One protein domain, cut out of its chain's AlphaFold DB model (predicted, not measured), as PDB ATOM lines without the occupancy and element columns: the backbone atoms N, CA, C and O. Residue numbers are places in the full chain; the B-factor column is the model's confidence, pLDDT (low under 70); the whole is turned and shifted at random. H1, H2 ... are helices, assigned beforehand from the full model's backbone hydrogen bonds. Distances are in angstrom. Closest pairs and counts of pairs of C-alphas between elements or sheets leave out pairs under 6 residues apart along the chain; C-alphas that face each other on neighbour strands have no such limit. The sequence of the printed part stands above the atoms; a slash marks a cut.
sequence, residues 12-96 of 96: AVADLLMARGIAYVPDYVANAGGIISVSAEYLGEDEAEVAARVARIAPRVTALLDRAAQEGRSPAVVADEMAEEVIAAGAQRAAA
ATOM      1  N   ALA A  12     142.483 126.937   6.540       95.69
ATOM      2  CA  ALA A  12     141.984 126.141   7.666       95.69
ATOM      3  C   ALA A  12     142.228 124.626   7.509       95.69
ATOM      4  O   ALA A  12     142.231 123.886   8.495       95.69
ATOM      5  N   VAL A  13     142.467 124.138   6.285       97.75
ATOM      6  CA  VAL A  13     142.810 122.728   6.047       97.75
ATOM      7  C   VAL A  13     144.141 122.365   6.717       97.75
ATOM      8  O   VAL A  13     144.283 121.240   7.193       97.75
ATOM      9  N   ALA A  14     145.088 123.302   6.832       95.69
ATOM     10  CA  ALA A  14     146.356 123.057   7.520       95.69
ATOM     11  C   ALA A  14     146.139 122.712   9.005       95.69
ATOM     12  O   ALA A  14     146.714 121.747   9.514       95.69
ATOM     13  N   ASP A  15     145.242 123.436   9.677       93.56
ATOM     14  CA  ASP A  15     144.902 123.192  11.082       93.56
ATOM     15  C   ASP A  15     144.172 121.856  11.260       93.56
ATOM     16  O   ASP A  15     144.416 121.125  12.221       93.56
ATOM     17  N   LEU A  16     143.320 121.479  10.298       97.06
ATOM     18  CA  LEU A  16     142.645 120.178  10.293       97.06
ATOM     19  C   LEU A  16     143.617 119.001  10.136       97.06
ATOM     20  O   LEU A  16     143.355 117.934  10.704       97.06
ATOM     21  N   LEU A  17     144.695 119.174   9.361       97.62
ATOM     22  CA  LEU A  17     145.763 118.181   9.215       97.62
ATOM     23  C   LEU A  17     146.550 118.053  10.524       97.62
ATOM     24  O   LEU A  17     146.721 116.938  11.022       97.62
ATOM     25  N   MET A  18     146.932 119.183  11.128       95.50
ATOM     26  CA  MET A  18     147.620 119.217  12.421       95.50
ATOM     27  C   MET A  18     146.789 118.557  13.529       95.50
ATOM     28  O   MET A  18     147.288 117.676  14.228       95.50
ATOM     29  N   ALA A  19     145.503 118.904  13.651       95.69
ATOM     30  CA  ALA A  19     144.592 118.330  14.646       95.69
ATOM     31  C   ALA A  19     144.418 116.805  14.504       95.69
ATOM     32  O   ALA A  19     144.044 116.127  15.458       95.69
ATOM     33  N   ARG A  20     144.692 116.255  13.314       97.75
ATOM     34  CA  ARG A  20     144.668 114.811  13.030       97.75
ATOM     35  C   ARG A  20     146.034 114.135  13.165       97.75
ATOM     36  O   ARG A  20     146.133 112.944  12.889       97.75
ATOM     37  N   GLY A  21     147.079 114.866  13.554       95.69
ATOM     38  CA  GLY A  21     148.446 114.347  13.617       95.69
ATOM     39  C   GLY A  21     149.039 114.015  12.243       95.69
ATOM     40  O   GLY A  21     149.944 113.189  12.149       95.69
ATOM     41  N   ILE A  22     148.526 114.621  11.166       97.25
ATOM     42  CA  ILE A  22     149.034 114.415   9.808       97.25
ATOM     43  C   ILE A  22     150.130 115.443   9.543       97.25
ATOM     44  O   ILE A  22     149.870 116.644   9.490       97.25
ATOM     45  N   ALA A  23     151.355 114.962   9.330       94.69
ATOM     46  CA  ALA A  23     152.470 115.815   8.941       94.69
ATOM     47  C   ALA A  23     152.208 116.441   7.561       94.69
ATOM     48  O   ALA A  23     152.076 115.743   6.549       94.69
ATOM     49  N   TYR A  24     152.170 117.769   7.529       97.62
ATOM     50  CA  TYR A  24     152.015 118.565   6.320       97.62
ATOM     51  C   TYR A  24     153.246 119.445   6.118       97.62
ATOM     52  O   TYR A  24     153.713 120.097   7.046       97.62
ATOM     53  N   VAL A  25     153.757 119.455   4.889       98.12
ATOM     54  CA  VAL A  25     154.828 120.352   4.450       98.12
ATOM     55  C   VAL A  25     154.204 121.289   3.424       98.12
ATOM     56  O   VAL A  25     153.673 120.765   2.438       98.12
ATOM     57  N   PRO A  26     154.255 122.617   3.625       98.12
ATOM     58  CA  PRO A  26     153.749 123.576   2.654       98.12
ATOM     59  C   PRO A  26     154.344 123.338   1.269       98.12
ATOM     60  O   PRO A  26     155.539 123.062   1.122       98.12
ATOM     61  N   ASP A  27     153.491 123.412   0.255       97.81
ATOM     62  CA  ASP A  27     153.839 123.122  -1.132       97.81
ATOM     63  C   ASP A  27     155.028 123.944  -1.628       97.81
ATOM     64  O   ASP A  27     155.983 123.359  -2.131       97.81
ATOM     65  N   TYR A  28     155.024 125.256  -1.392       97.38
ATOM     66  CA  TYR A  28     156.089 126.174  -1.797       97.38
ATOM     67  C   TYR A  28     157.447 125.879  -1.139       97.38
ATOM     68  O   TYR A  28     158.485 126.303  -1.648       97.38
ATOM     69  N   VAL A  29     157.473 125.135  -0.025       97.88
ATOM     70  CA  VAL A  29     158.714 124.618   0.573       97.88
ATOM     71  C   VAL A  29     159.102 123.300  -0.094       97.88
ATOM     72  O   VAL A  29     160.250 123.123  -0.505       97.88
ATOM     73  N   ALA A  30     158.148 122.374  -0.217       97.44
ATOM     74  CA  ALA A  30     158.382 121.032  -0.747       97.44
ATOM     75  C   ALA A  30     158.804 121.037  -2.226       97.44
ATOM     76  O   ALA A  30     159.661 120.250  -2.628       97.44
ATOM     77  N   ASN A  31     158.215 121.919  -3.033       97.62
ATOM     78  CA  ASN A  31     158.405 121.981  -4.480       97.62
ATOM     79  C   ASN A  31     159.400 123.067  -4.935       97.62
ATOM     80  O   ASN A  31     159.571 123.280  -6.138       97.62
ATOM     81  N   ALA A  32     160.124 123.690  -3.995       98.19
ATOM     82  CA  ALA A  32     161.053 124.798  -4.241       98.19
ATOM     83  C   ALA A  32     162.179 124.488  -5.250       98.19
ATOM     84  O   ALA A  32     162.825 125.405  -5.760       98.19
ATOM     85  N   GLY A  33     162.420 123.209  -5.562       97.69
ATOM     86  CA  GLY A  33     163.454 122.773  -6.501       97.69
ATOM     87  C   GLY A  33     163.341 123.412  -7.888       97.69
ATOM     88  O   GLY A  33     164.362 123.776  -8.463       97.69
ATOM     89  N   GLY A  34     162.120 123.637  -8.388       96.12
ATOM     90  CA  GLY A  34     161.917 124.294  -9.683       96.12
ATOM     91  C   GLY A  34     162.453 125.730  -9.708       96.12
ATOM     92  O   GLY A  34     163.205 126.094 -10.607       96.12
ATOM     93  N   ILE A  35     162.143 126.526  -8.681       97.38
ATOM     94  CA  ILE A  35     162.632 127.910  -8.573       97.38
ATOM     95  C   ILE A  35     164.135 127.956  -8.291       97.38
ATOM     96  O   ILE A  35     164.821 128.842  -8.797       97.38
ATOM     97  N   ILE A  36     164.673 126.994  -7.537       98.00
ATOM     98  CA  ILE A  36     166.123 126.867  -7.346       98.00
ATOM     99  C   ILE A  36     166.830 126.652  -8.691       98.00
ATOM    100  O   ILE A  36     167.815 127.334  -8.951       98.00
ATOM    101  N   SER A  37     166.312 125.766  -9.548       97.31
ATOM    102  CA  SER A  37     166.877 125.512 -10.881       97.31
ATOM    103  C   SER A  37     166.832 126.759 -11.768       97.31
ATOM    104  O   SER A  37     167.846 127.153 -12.331       97.31
ATOM    105  N   VAL A  38     165.680 127.438 -11.839       97.19
ATOM    106  CA  VAL A  38     165.529 128.666 -12.643       97.19
ATOM    107  C   VAL A  38     166.426 129.797 -12.122       97.19
ATOM    108  O   VAL A  38     167.018 130.545 -12.897       97.19
ATOM    109  N   SER A  39     166.574 129.920 -10.800       97.69
ATOM    110  CA  SER A  39     167.508 130.870 -10.185       97.69
ATOM    111  C   SER A  39     168.956 130.577 -10.570       97.69
ATOM    112  O   SER A  39     169.718 131.523 -10.752       97.69
ATOM    113  N   ALA A  40     169.347 129.308 -10.625       97.12
ATOM    114  CA  ALA A  40     170.703 128.901 -10.958       97.12
ATOM    115  C   ALA A  40     171.052 129.217 -12.415       97.12
ATOM    116  O   ALA A  40     172.122 129.762 -12.670       97.12
ATOM    117  N   GLU A  41     170.119 128.991 -13.349       95.25
ATOM    118  CA  GLU A  41     170.286 129.381 -14.757       95.25
ATOM    119  C   GLU A  41     170.567 130.880 -14.902       95.25
ATOM    120  O   GLU A  41     171.458 131.285 -15.646       95.25
ATOM    121  N   TYR A  42     169.842 131.713 -14.150       96.19
ATOM    122  CA  TYR A  42     170.056 133.160 -14.144       96.19
ATOM    123  C   TYR A  42     171.418 133.563 -13.551       96.19
ATOM    124  O   TYR A  42     172.025 134.535 -13.998       96.19
ATOM    125  N   LEU A  43     171.893 132.834 -12.539       96.50
ATOM    126  CA  LEU A  43     173.152 133.111 -11.839       96.50
ATOM    127  C   LEU A  43     174.380 132.471 -12.506       96.50
ATOM    128  O   LEU A  43     175.502 132.789 -12.116       96.50
ATOM    129  N   GLY A  44     174.183 131.614 -13.513       96.69
ATOM    130  CA  GLY A  44     175.258 130.873 -14.173       96.69
ATOM    131  C   GLY A  44     175.848 129.749 -13.315       96.69
ATOM    132  O   GLY A  44     177.021 129.425 -13.486       96.69
ATOM    133  N   GLU A  45     175.061 129.195 -12.390       97.25
ATOM    134  CA  GLU A  45     175.467 128.084 -11.517       97.25
ATOM    135  C   GLU A  45     175.421 126.738 -12.260       97.25
ATOM    136  O   GLU A  45     174.610 126.538 -13.172       97.25
ATOM    137  N   ASP A  46     176.276 125.800 -11.854       97.50
ATOM    138  CA  ASP A  46     176.345 124.459 -12.438       97.50
ATOM    139  C   ASP A  46     175.373 123.445 -11.793       97.50
ATOM    140  O   ASP A  46     174.690 123.701 -10.798       97.50
ATOM    141  N   GLU A  47     175.290 122.247 -12.380       97.06
ATOM    142  CA  GLU A  47     174.395 121.183 -11.909       97.06
ATOM    143  C   GLU A  47     174.711 120.727 -10.472       97.06
ATOM    144  O   GLU A  47     173.797 120.401  -9.708       97.06
ATOM    145  N   ALA A  48     175.987 120.722 -10.076       98.06
ATOM    146  CA  ALA A  48     176.389 120.321  -8.732       98.06
ATOM    147  C   ALA A  48     175.963 121.372  -7.697       98.06
ATOM    148  O   ALA A  48     175.485 121.017  -6.612       98.06
ATOM    149  N   GLU A  49     176.062 122.656  -8.040       98.12
ATOM    150  CA  GLU A  49     175.558 123.764  -7.232       98.12
ATOM    151  C   GLU A  49     174.032 123.695  -7.081       98.12
ATOM    152  O   GLU A  49     173.522 123.767  -5.955       98.12
ATOM    153  N   VAL A  50     173.294 123.449  -8.172       98.25
ATOM    154  CA  VAL A  50     171.836 123.234  -8.137       98.25
ATOM    155  C   VAL A  50     171.479 122.066  -7.226       98.25
ATOM    156  O   VAL A  50     170.663 122.224  -6.312       98.25
ATOM    157  N   ALA A  51     172.109 120.906  -7.420       98.19
ATOM    158  CA  ALA A  51     171.865 119.717  -6.612       98.19
ATOM    159  C   ALA A  51     172.131 119.988  -5.123       98.19
ATOM    160  O   ALA A  51     171.316 119.631  -4.268       98.19
ATOM    161  N   ALA A  52     173.217 120.700  -4.802       98.25
ATOM    162  CA  ALA A  52     173.527 121.106  -3.437       98.25
ATOM    163  C   ALA A  52     172.472 122.064  -2.858       98.25
ATOM    164  O   ALA A  52     172.100 121.940  -1.689       98.25
ATOM    165  N   ARG A  53     171.946 123.013  -3.644       98.06
ATOM    166  CA  ARG A  53     170.871 123.928  -3.213       98.06
ATOM    167  C   ARG A  53     169.548 123.196  -2.982       98.06
ATOM    168  O   ARG A  53     168.896 123.459  -1.967       98.06
ATOM    169  N   VAL A  54     169.182 122.272  -3.870       98.25
ATOM    170  CA  VAL A  54     167.984 121.420  -3.756       98.25
ATOM    171  C   VAL A  54     168.086 120.498  -2.542       98.25
ATOM    172  O   VAL A  54     167.133 120.396  -1.774       98.25
ATOM    173  N   ALA A  55     169.256 119.907  -2.282       98.25
ATOM    174  CA  ALA A  55     169.483 119.071  -1.102       98.25
ATOM    175  C   ALA A  55     169.233 119.823   0.218       98.25
ATOM    176  O   ALA A  55     168.821 119.217   1.206       98.25
ATOM    177  N   ARG A  56     169.389 121.158   0.239       98.25
ATOM    178  CA  ARG A  56     169.051 121.991   1.406       98.25
ATOM    179  C   ARG A  56     167.543 122.155   1.644       98.25
ATOM    180  O   ARG A  56     167.172 122.774   2.637       98.25
ATOM    181  N   ILE A  57     166.654 121.663   0.779       98.25
ATOM    182  CA  ILE A  57     165.205 121.656   1.056       98.25
ATOM    183  C   ILE A  57     164.906 120.731   2.241       98.25
ATOM    184  O   ILE A  57     164.216 121.142   3.167       98.25
ATOM    185  N   ALA A  58     165.488 119.527   2.269       98.12
ATOM    186  CA  ALA A  58     165.254 118.548   3.331       98.12
ATOM    187  C   ALA A  58     165.535 119.088   4.751       98.12
ATOM    188  O   ALA A  58     164.615 119.075   5.567       98.12
ATOM    189  N   PRO A  59     166.725 119.641   5.070       98.38
ATOM    190  CA  PRO A  59     166.974 120.193   6.402       98.38
ATOM    191  C   PRO A  59     166.100 121.413   6.733       98.38
ATOM    192  O   PRO A  59     165.802 121.633   7.903       98.38
ATOM    193  N   ARG A  60     165.638 122.191   5.739       97.88
ATOM    194  CA  ARG A  60     164.669 123.277   5.983       97.88
ATOM    195  C   ARG A  60     163.300 122.737   6.373       97.88
ATOM    196  O   ARG A  60     162.688 123.270   7.289       97.88
ATOM    197  N   VAL A  61     162.847 121.671   5.715       98.19
ATOM    198  CA  VAL A  61     161.611 120.968   6.084       98.19
ATOM    199  C   VAL A  61     161.723 120.399   7.496       98.19
ATOM    200  O   VAL A  61     160.791 120.557   8.275       98.19
ATOM    201  N   THR A  62     162.856 119.791   7.856       98.25
ATOM    202  CA  THR A  62     163.095 119.314   9.227       98.25
ATOM    203  C   THR A  62     162.997 120.455  10.237       98.25
ATOM    204  O   THR A  62     162.192 120.369  11.155       98.25
ATOM    205  N   ALA A  63     163.726 121.556  10.025       98.38
ATOM    206  CA  ALA A  63     163.685 122.710  10.924       98.38
ATOM    207  C   ALA A  63     162.272 123.304  11.065       98.38
ATOM    208  O   ALA A  63     161.858 123.656  12.167       98.38
ATOM    209  N   LEU A  64     161.523 123.374   9.960       98.44
ATOM    210  CA  LEU A  64     160.132 123.817   9.952       98.44
ATOM    211  C   LEU A  64     159.243 122.921  10.818       98.44
ATOM    212  O   LEU A  64     158.516 123.415  11.678       98.44
ATOM    213  N   LEU A  65     159.280 121.608  10.584       97.81
ATOM    214  CA  LEU A  65     158.433 120.660  11.305       97.81
ATOM    215  C   LEU A  65     158.803 120.590  12.790       97.81
ATOM    216  O   LEU A  65     157.905 120.537  13.629       97.81
ATOM    217  N   ASP A  66     160.094 120.655  13.116       98.31
ATOM    218  CA  ASP A  66     160.573 120.677  14.497       98.31
ATOM    219  C   ASP A  66     160.098 121.937  15.228       98.31
ATOM    220  O   ASP A  66     159.564 121.836  16.334       98.31
ATOM    221  N   ARG A  67     160.226 123.120  14.607       98.38
ATOM    222  CA  ARG A  67     159.735 124.384  15.178       98.38
ATOM    223  C   ARG A  67     158.219 124.360  15.365       98.38
ATOM    224  O   ARG A  67     157.731 124.670  16.448       98.38
ATOM    225  N   ALA A  68     157.473 123.915  14.354       97.75
ATOM    226  CA  ALA A  68     156.020 123.784  14.428       97.75
ATOM    227  C   ALA A  68     155.569 122.840  15.555       97.75
ATOM    228  O   ALA A  68     154.650 123.169  16.307       97.75
ATOM    229  N   ALA A  69     156.251 121.703  15.722       96.38
ATOM    230  CA  ALA A  69     155.977 120.761  16.801       96.38
ATOM    231  C   ALA A  69     156.300 121.345  18.187       96.38
ATOM    232  O   ALA A  69     155.519 121.156  19.118       96.38
ATOM    233  N   GLN A  70     157.416 122.067  18.325       98.00
ATOM    234  CA  GLN A  70     157.817 122.717  19.579       98.00
ATOM    235  C   GLN A  70     156.854 123.836  19.991       98.00
ATOM    236  O   GLN A  70     156.540 123.971  21.172       98.00
ATOM    237  N   GLU A  71     156.373 124.622  19.028       97.44
ATOM    238  CA  GLU A  71     155.442 125.728  19.275       97.44
ATOM    239  C   GLU A  71     153.975 125.272  19.366       97.44
ATOM    240  O   GLU A  71     153.122 126.038  19.811       97.44
ATOM    241  N   GLY A  72     153.659 124.040  18.948       95.75
ATOM    242  CA  GLY A  72     152.283 123.540  18.878       95.75
ATOM    243  C   GLY A  72     151.439 124.274  17.831       95.75
ATOM    244  O   GLY A  72     150.252 124.517  18.054       95.75
ATOM    245  N   ARG A  73     152.056 124.669  16.712       96.38
ATOM    246  CA  ARG A  73     151.446 125.505  15.666       96.38
ATOM    247  C   ARG A  73     151.452 124.805  14.316       96.38
ATOM    248  O   ARG A  73     152.249 123.907  14.059       96.38
ATOM    249  N   SER A  74     150.559 125.244  13.433       96.56
ATOM    250  CA  SER A  74     150.463 124.712  12.076       96.56
ATOM    251  C   SER A  74     151.769 124.950  11.301       96.56
ATOM    252  O   SER A  74     152.231 126.094  11.247       96.56
ATOM    253  N   PRO A  75     152.342 123.923  10.637       96.94
ATOM    254  CA  PRO A  75     153.510 124.099   9.778       96.94
ATOM    255  C   PRO A  75     153.313 125.127   8.657       96.94
ATOM    256  O   PRO A  75     154.293 125.680   8.177       96.94
ATOM    257  N   ALA A  76     152.073 125.401   8.234       97.06
ATOM    258  CA  ALA A  76     151.804 126.452   7.250       97.06
ATOM    259  C   ALA A  76     152.143 127.846   7.802       97.06
ATOM    260  O   ALA A  76     152.855 128.602   7.158       97.06
ATOM    261  N   VAL A  77     151.711 128.136   9.033       97.25
ATOM    262  CA  VAL A  77     151.957 129.429   9.687       97.25
ATOM    263  C   VAL A  77     153.442 129.614   9.994       97.25
ATOM    264  O   VAL A  77     154.007 130.666   9.724       97.25
ATOM    265  N   VAL A  78     154.091 128.578  10.529       98.25
ATOM    266  CA  VAL A  78     155.519 128.649  10.877       98.25
ATOM    267  C   VAL A  78     156.392 128.821   9.631       98.25
ATOM    268  O   VAL A  78     157.409 129.507   9.686       98.25
ATOM    269  N   ALA A  79     156.009 128.233   8.496       98.25
ATOM    270  CA  ALA A  79     156.747 128.402   7.249       98.25
ATOM    271  C   ALA A  79     156.676 129.840   6.715       98.25
ATOM    272  O   ALA A  79     157.703 130.354   6.265       98.25
ATOM    273  N   ASP A  80     155.513 130.489   6.820       98.19
ATOM    274  CA  ASP A  80     155.347 131.895   6.443       98.19
ATOM    275  C   ASP A  80     156.240 132.793   7.317       98.19
ATOM    276  O   ASP A  80     157.027 133.581   6.794       98.19
ATOM    277  N   GLU A  81     156.232 132.594   8.639       98.31
ATOM    278  CA  GLU A  81     157.087 133.348   9.570       98.31
ATOM    279  C   GLU A  81     158.582 133.133   9.303       98.31
ATOM    280  O   GLU A  81     159.360 134.087   9.271       98.31
ATOM    281  N   MET A  82     159.003 131.890   9.046       98.38
ATOM    282  CA  MET A  82     160.389 131.595   8.673       98.38
ATOM    283  C   MET A  82     160.798 132.314   7.379       98.38
ATOM    284  O   MET A  82     161.946 132.743   7.247       98.38
ATOM    285  N   ALA A  83     159.888 132.450   6.411       98.12
ATOM    286  CA  ALA A  83     160.153 133.198   5.187       98.12
ATOM    287  C   ALA A  83     160.263 134.709   5.456       98.12
ATOM    288  O   ALA A  83     161.196 135.353   4.963       98.12
ATOM    289  N   GLU A  84     159.367 135.268   6.272       98.31
ATOM    290  CA  GLU A  84     159.401 136.672   6.700       98.31
ATOM    291  C   GLU A  84     160.700 137.018   7.444       98.31
ATOM    292  O   GLU A  84     161.330 138.036   7.148       98.31
ATOM    293  N   GLU A  85     161.167 136.142   8.339       97.88
ATOM    294  CA  GLU A  85     162.449 136.275   9.044       97.88
ATOM    295  C   GLU A  85     163.634 136.358   8.063       97.88
ATOM    296  O   GLU A  85     164.522 137.208   8.206       97.88
ATOM    297  N   VAL A  86     163.641 135.513   7.024       96.50
ATOM    298  CA  VAL A  86     164.680 135.526   5.978       96.50
ATOM    299  C   VAL A  86     164.654 136.833   5.182       96.50
ATOM    300  O   VAL A  86     165.719 137.405   4.918       96.50
ATOM    301  N   ILE A  87     163.464 137.320   4.819       97.19
ATOM    302  CA  ILE A  87     163.282 138.587   4.095       97.19
ATOM    303  C   ILE A  87     163.770 139.762   4.948       97.19
ATOM    304  O   ILE A  87     164.568 140.574   4.473       97.19
ATOM    305  N   ALA A  88     163.358 139.828   6.216       96.81
ATOM    306  CA  ALA A  88     163.758 140.881   7.143       96.81
ATOM    307  C   ALA A  88     165.282 140.919   7.337       96.81
ATOM    308  O   ALA A  88     165.901 141.981   7.228       96.81
ATOM    309  N   ALA A  89     165.914 139.756   7.532       96.06
ATOM    310  CA  ALA A  89     167.368 139.656   7.635       96.06
ATOM    311  C   ALA A  89     168.081 140.083   6.336       96.06
ATOM    312  O   ALA A  89     169.173 140.651   6.377       96.06
ATOM    313  N   GLY A  90     167.482 139.813   5.171       93.56
ATOM    314  CA  GLY A  90     167.977 140.282   3.875       93.56
ATOM    315  C   GLY A  90     167.940 141.802   3.736       93.56
ATOM    316  O   GLY A  90     168.944 142.398   3.348       93.56
ATOM    317  N   ALA A  91     166.826 142.428   4.115       91.00
ATOM    318  CA  ALA A  91     166.673 143.881   4.088       91.00
ATOM    319  C   ALA A  91     167.693 144.586   4.997       91.00
ATOM    320  O   ALA A  91     168.293 145.582   4.597       91.00
ATOM    321  N   GLN A  92     167.955 144.030   6.185       88.75
ATOM    322  CA  GLN A  92     168.965 144.559   7.108       88.75
ATOM    323  C   GLN A  92     170.382 144.509   6.522       88.75
ATOM    324  O   GLN A  92     171.129 145.470   6.670       88.75
ATOM    325  N   ARG A  93     170.750 143.425   5.822       89.75
ATOM    326  CA  ARG A  93     172.064 143.314   5.162       89.75
ATOM    327  C   ARG A  93     172.243 144.295   4.008       89.75
ATOM    328  O   ARG A  93     173.359 144.715   3.767       89.75
ATOM    329  N   ALA A  94     171.172 144.625   3.289       84.25
ATOM    330  CA  ALA A  94     171.232 145.589   2.191       84.25
ATOM    331  C   ALA A  94     171.340 147.047   2.676       84.25
ATOM    332  O   ALA A  94     171.779 147.909   1.919       84.25
ATOM    333  N   ALA A  95     170.909 147.324   3.910       78.44
ATOM    334  CA  ALA A  95     170.960 148.650   4.525       78.44
ATOM    335  C   ALA A  95     172.266 148.934   5.295       78.44
ATOM    336  O   ALA A  95     172.478 150.077   5.703       78.44
ATOM    337  N   ALA A  96     173.092 147.908   5.527       68.88
ATOM    338  CA  ALA A  96     174.395 147.991   6.190       68.88
ATOM    339  C   ALA A  96     175.525 148.181   5.170       68.88
ATOM    340  O   ALA A  96     176.473 148.929   5.498       68.88
TER     341      ALA A  96
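AT A GLANCE: This is residues 12 to 96 of the 96 residues of the protein "Amino acid dehydrogenase" of Sphingopyxis terrae (UniProt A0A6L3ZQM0). The model is a loose V of helices, with H6 as one arm and a longer, two-ply limb as the other. In that limb H4 and H5 follow each other end to end, while H3 folds back beside H4 and H2 packs on the near part of H5; residues 84 to 96 of the H6 arm stick out, and H1 is near the start of H6. The printed part has 85 residues with six named helices, H1 to H6 in order, and no named strand, and its class is all helix. The whole is loose, with a radius of gyration of the C-alphas of 15.0 A and spans of 44 by 32 by 19 A.

HOW THE PARTS SIT: H1, residues 12 to 19, is close to but not clearly touching H6, residues 75 to 95; their closest C-alphas, Ala 14 and Ala 76, are 6.4 A apart. Their lines stand at a steep tilt of 67 degrees, opposite ways. H2, residues 27 to 30, touches H5, residues 57 to 71, by residues 57 to 61 of H5 alone, with the C-alphas of Ala 30 and Ile 57 closest at 7.1 A. H3, residues 33 to 43, and H4, residues 47 to 55, touch and form a helical hairpin, at a steep tilt of 39 degrees, opposite ways; the C-alphas of Gly 33 and Val 54 are closest at 5.5 A. H4 and H5 meet only through their link. H5 touches H6 with residues 64 to 68 alone, and H6 touches H5 with residues 75 to 82 alone. Their closest C-alphas, Ala 68 and Pro 75, are 5.3 A apart, and they run opposite ways at a steep tilt of 68 degrees, only just short of about perpendicular. H6 is apart from H3 and H4. In H1, H3, H4, H5 and H6 every O i to N i+4 pair is within hydrogen-bond range; H2 is too short for such a pair.

IN THESE COORDINATES: H1 begins at C-alpha 12, at (141.984, 126.141, 7.666). H2 has four residues, and H3 is 15.1 A long from first to last C-alpha. H4 is 12.1 A long, and H5 runs 21.1 A from C-alpha 57 at (165.205, 121.656, 1.056). H6, the longest helix with 21 residues, runs 30.6 A to C-alpha 95 at (170.960, 148.650, 4.525).

THE WHOLE: The two C-alphas farthest apart are those of Arg 20 and Ala 96, at 45.1 A. The printed part has no cut and no long link. The mean pLDDT of the printed part is 96.3, and residue 96, the chain's last, is under 70.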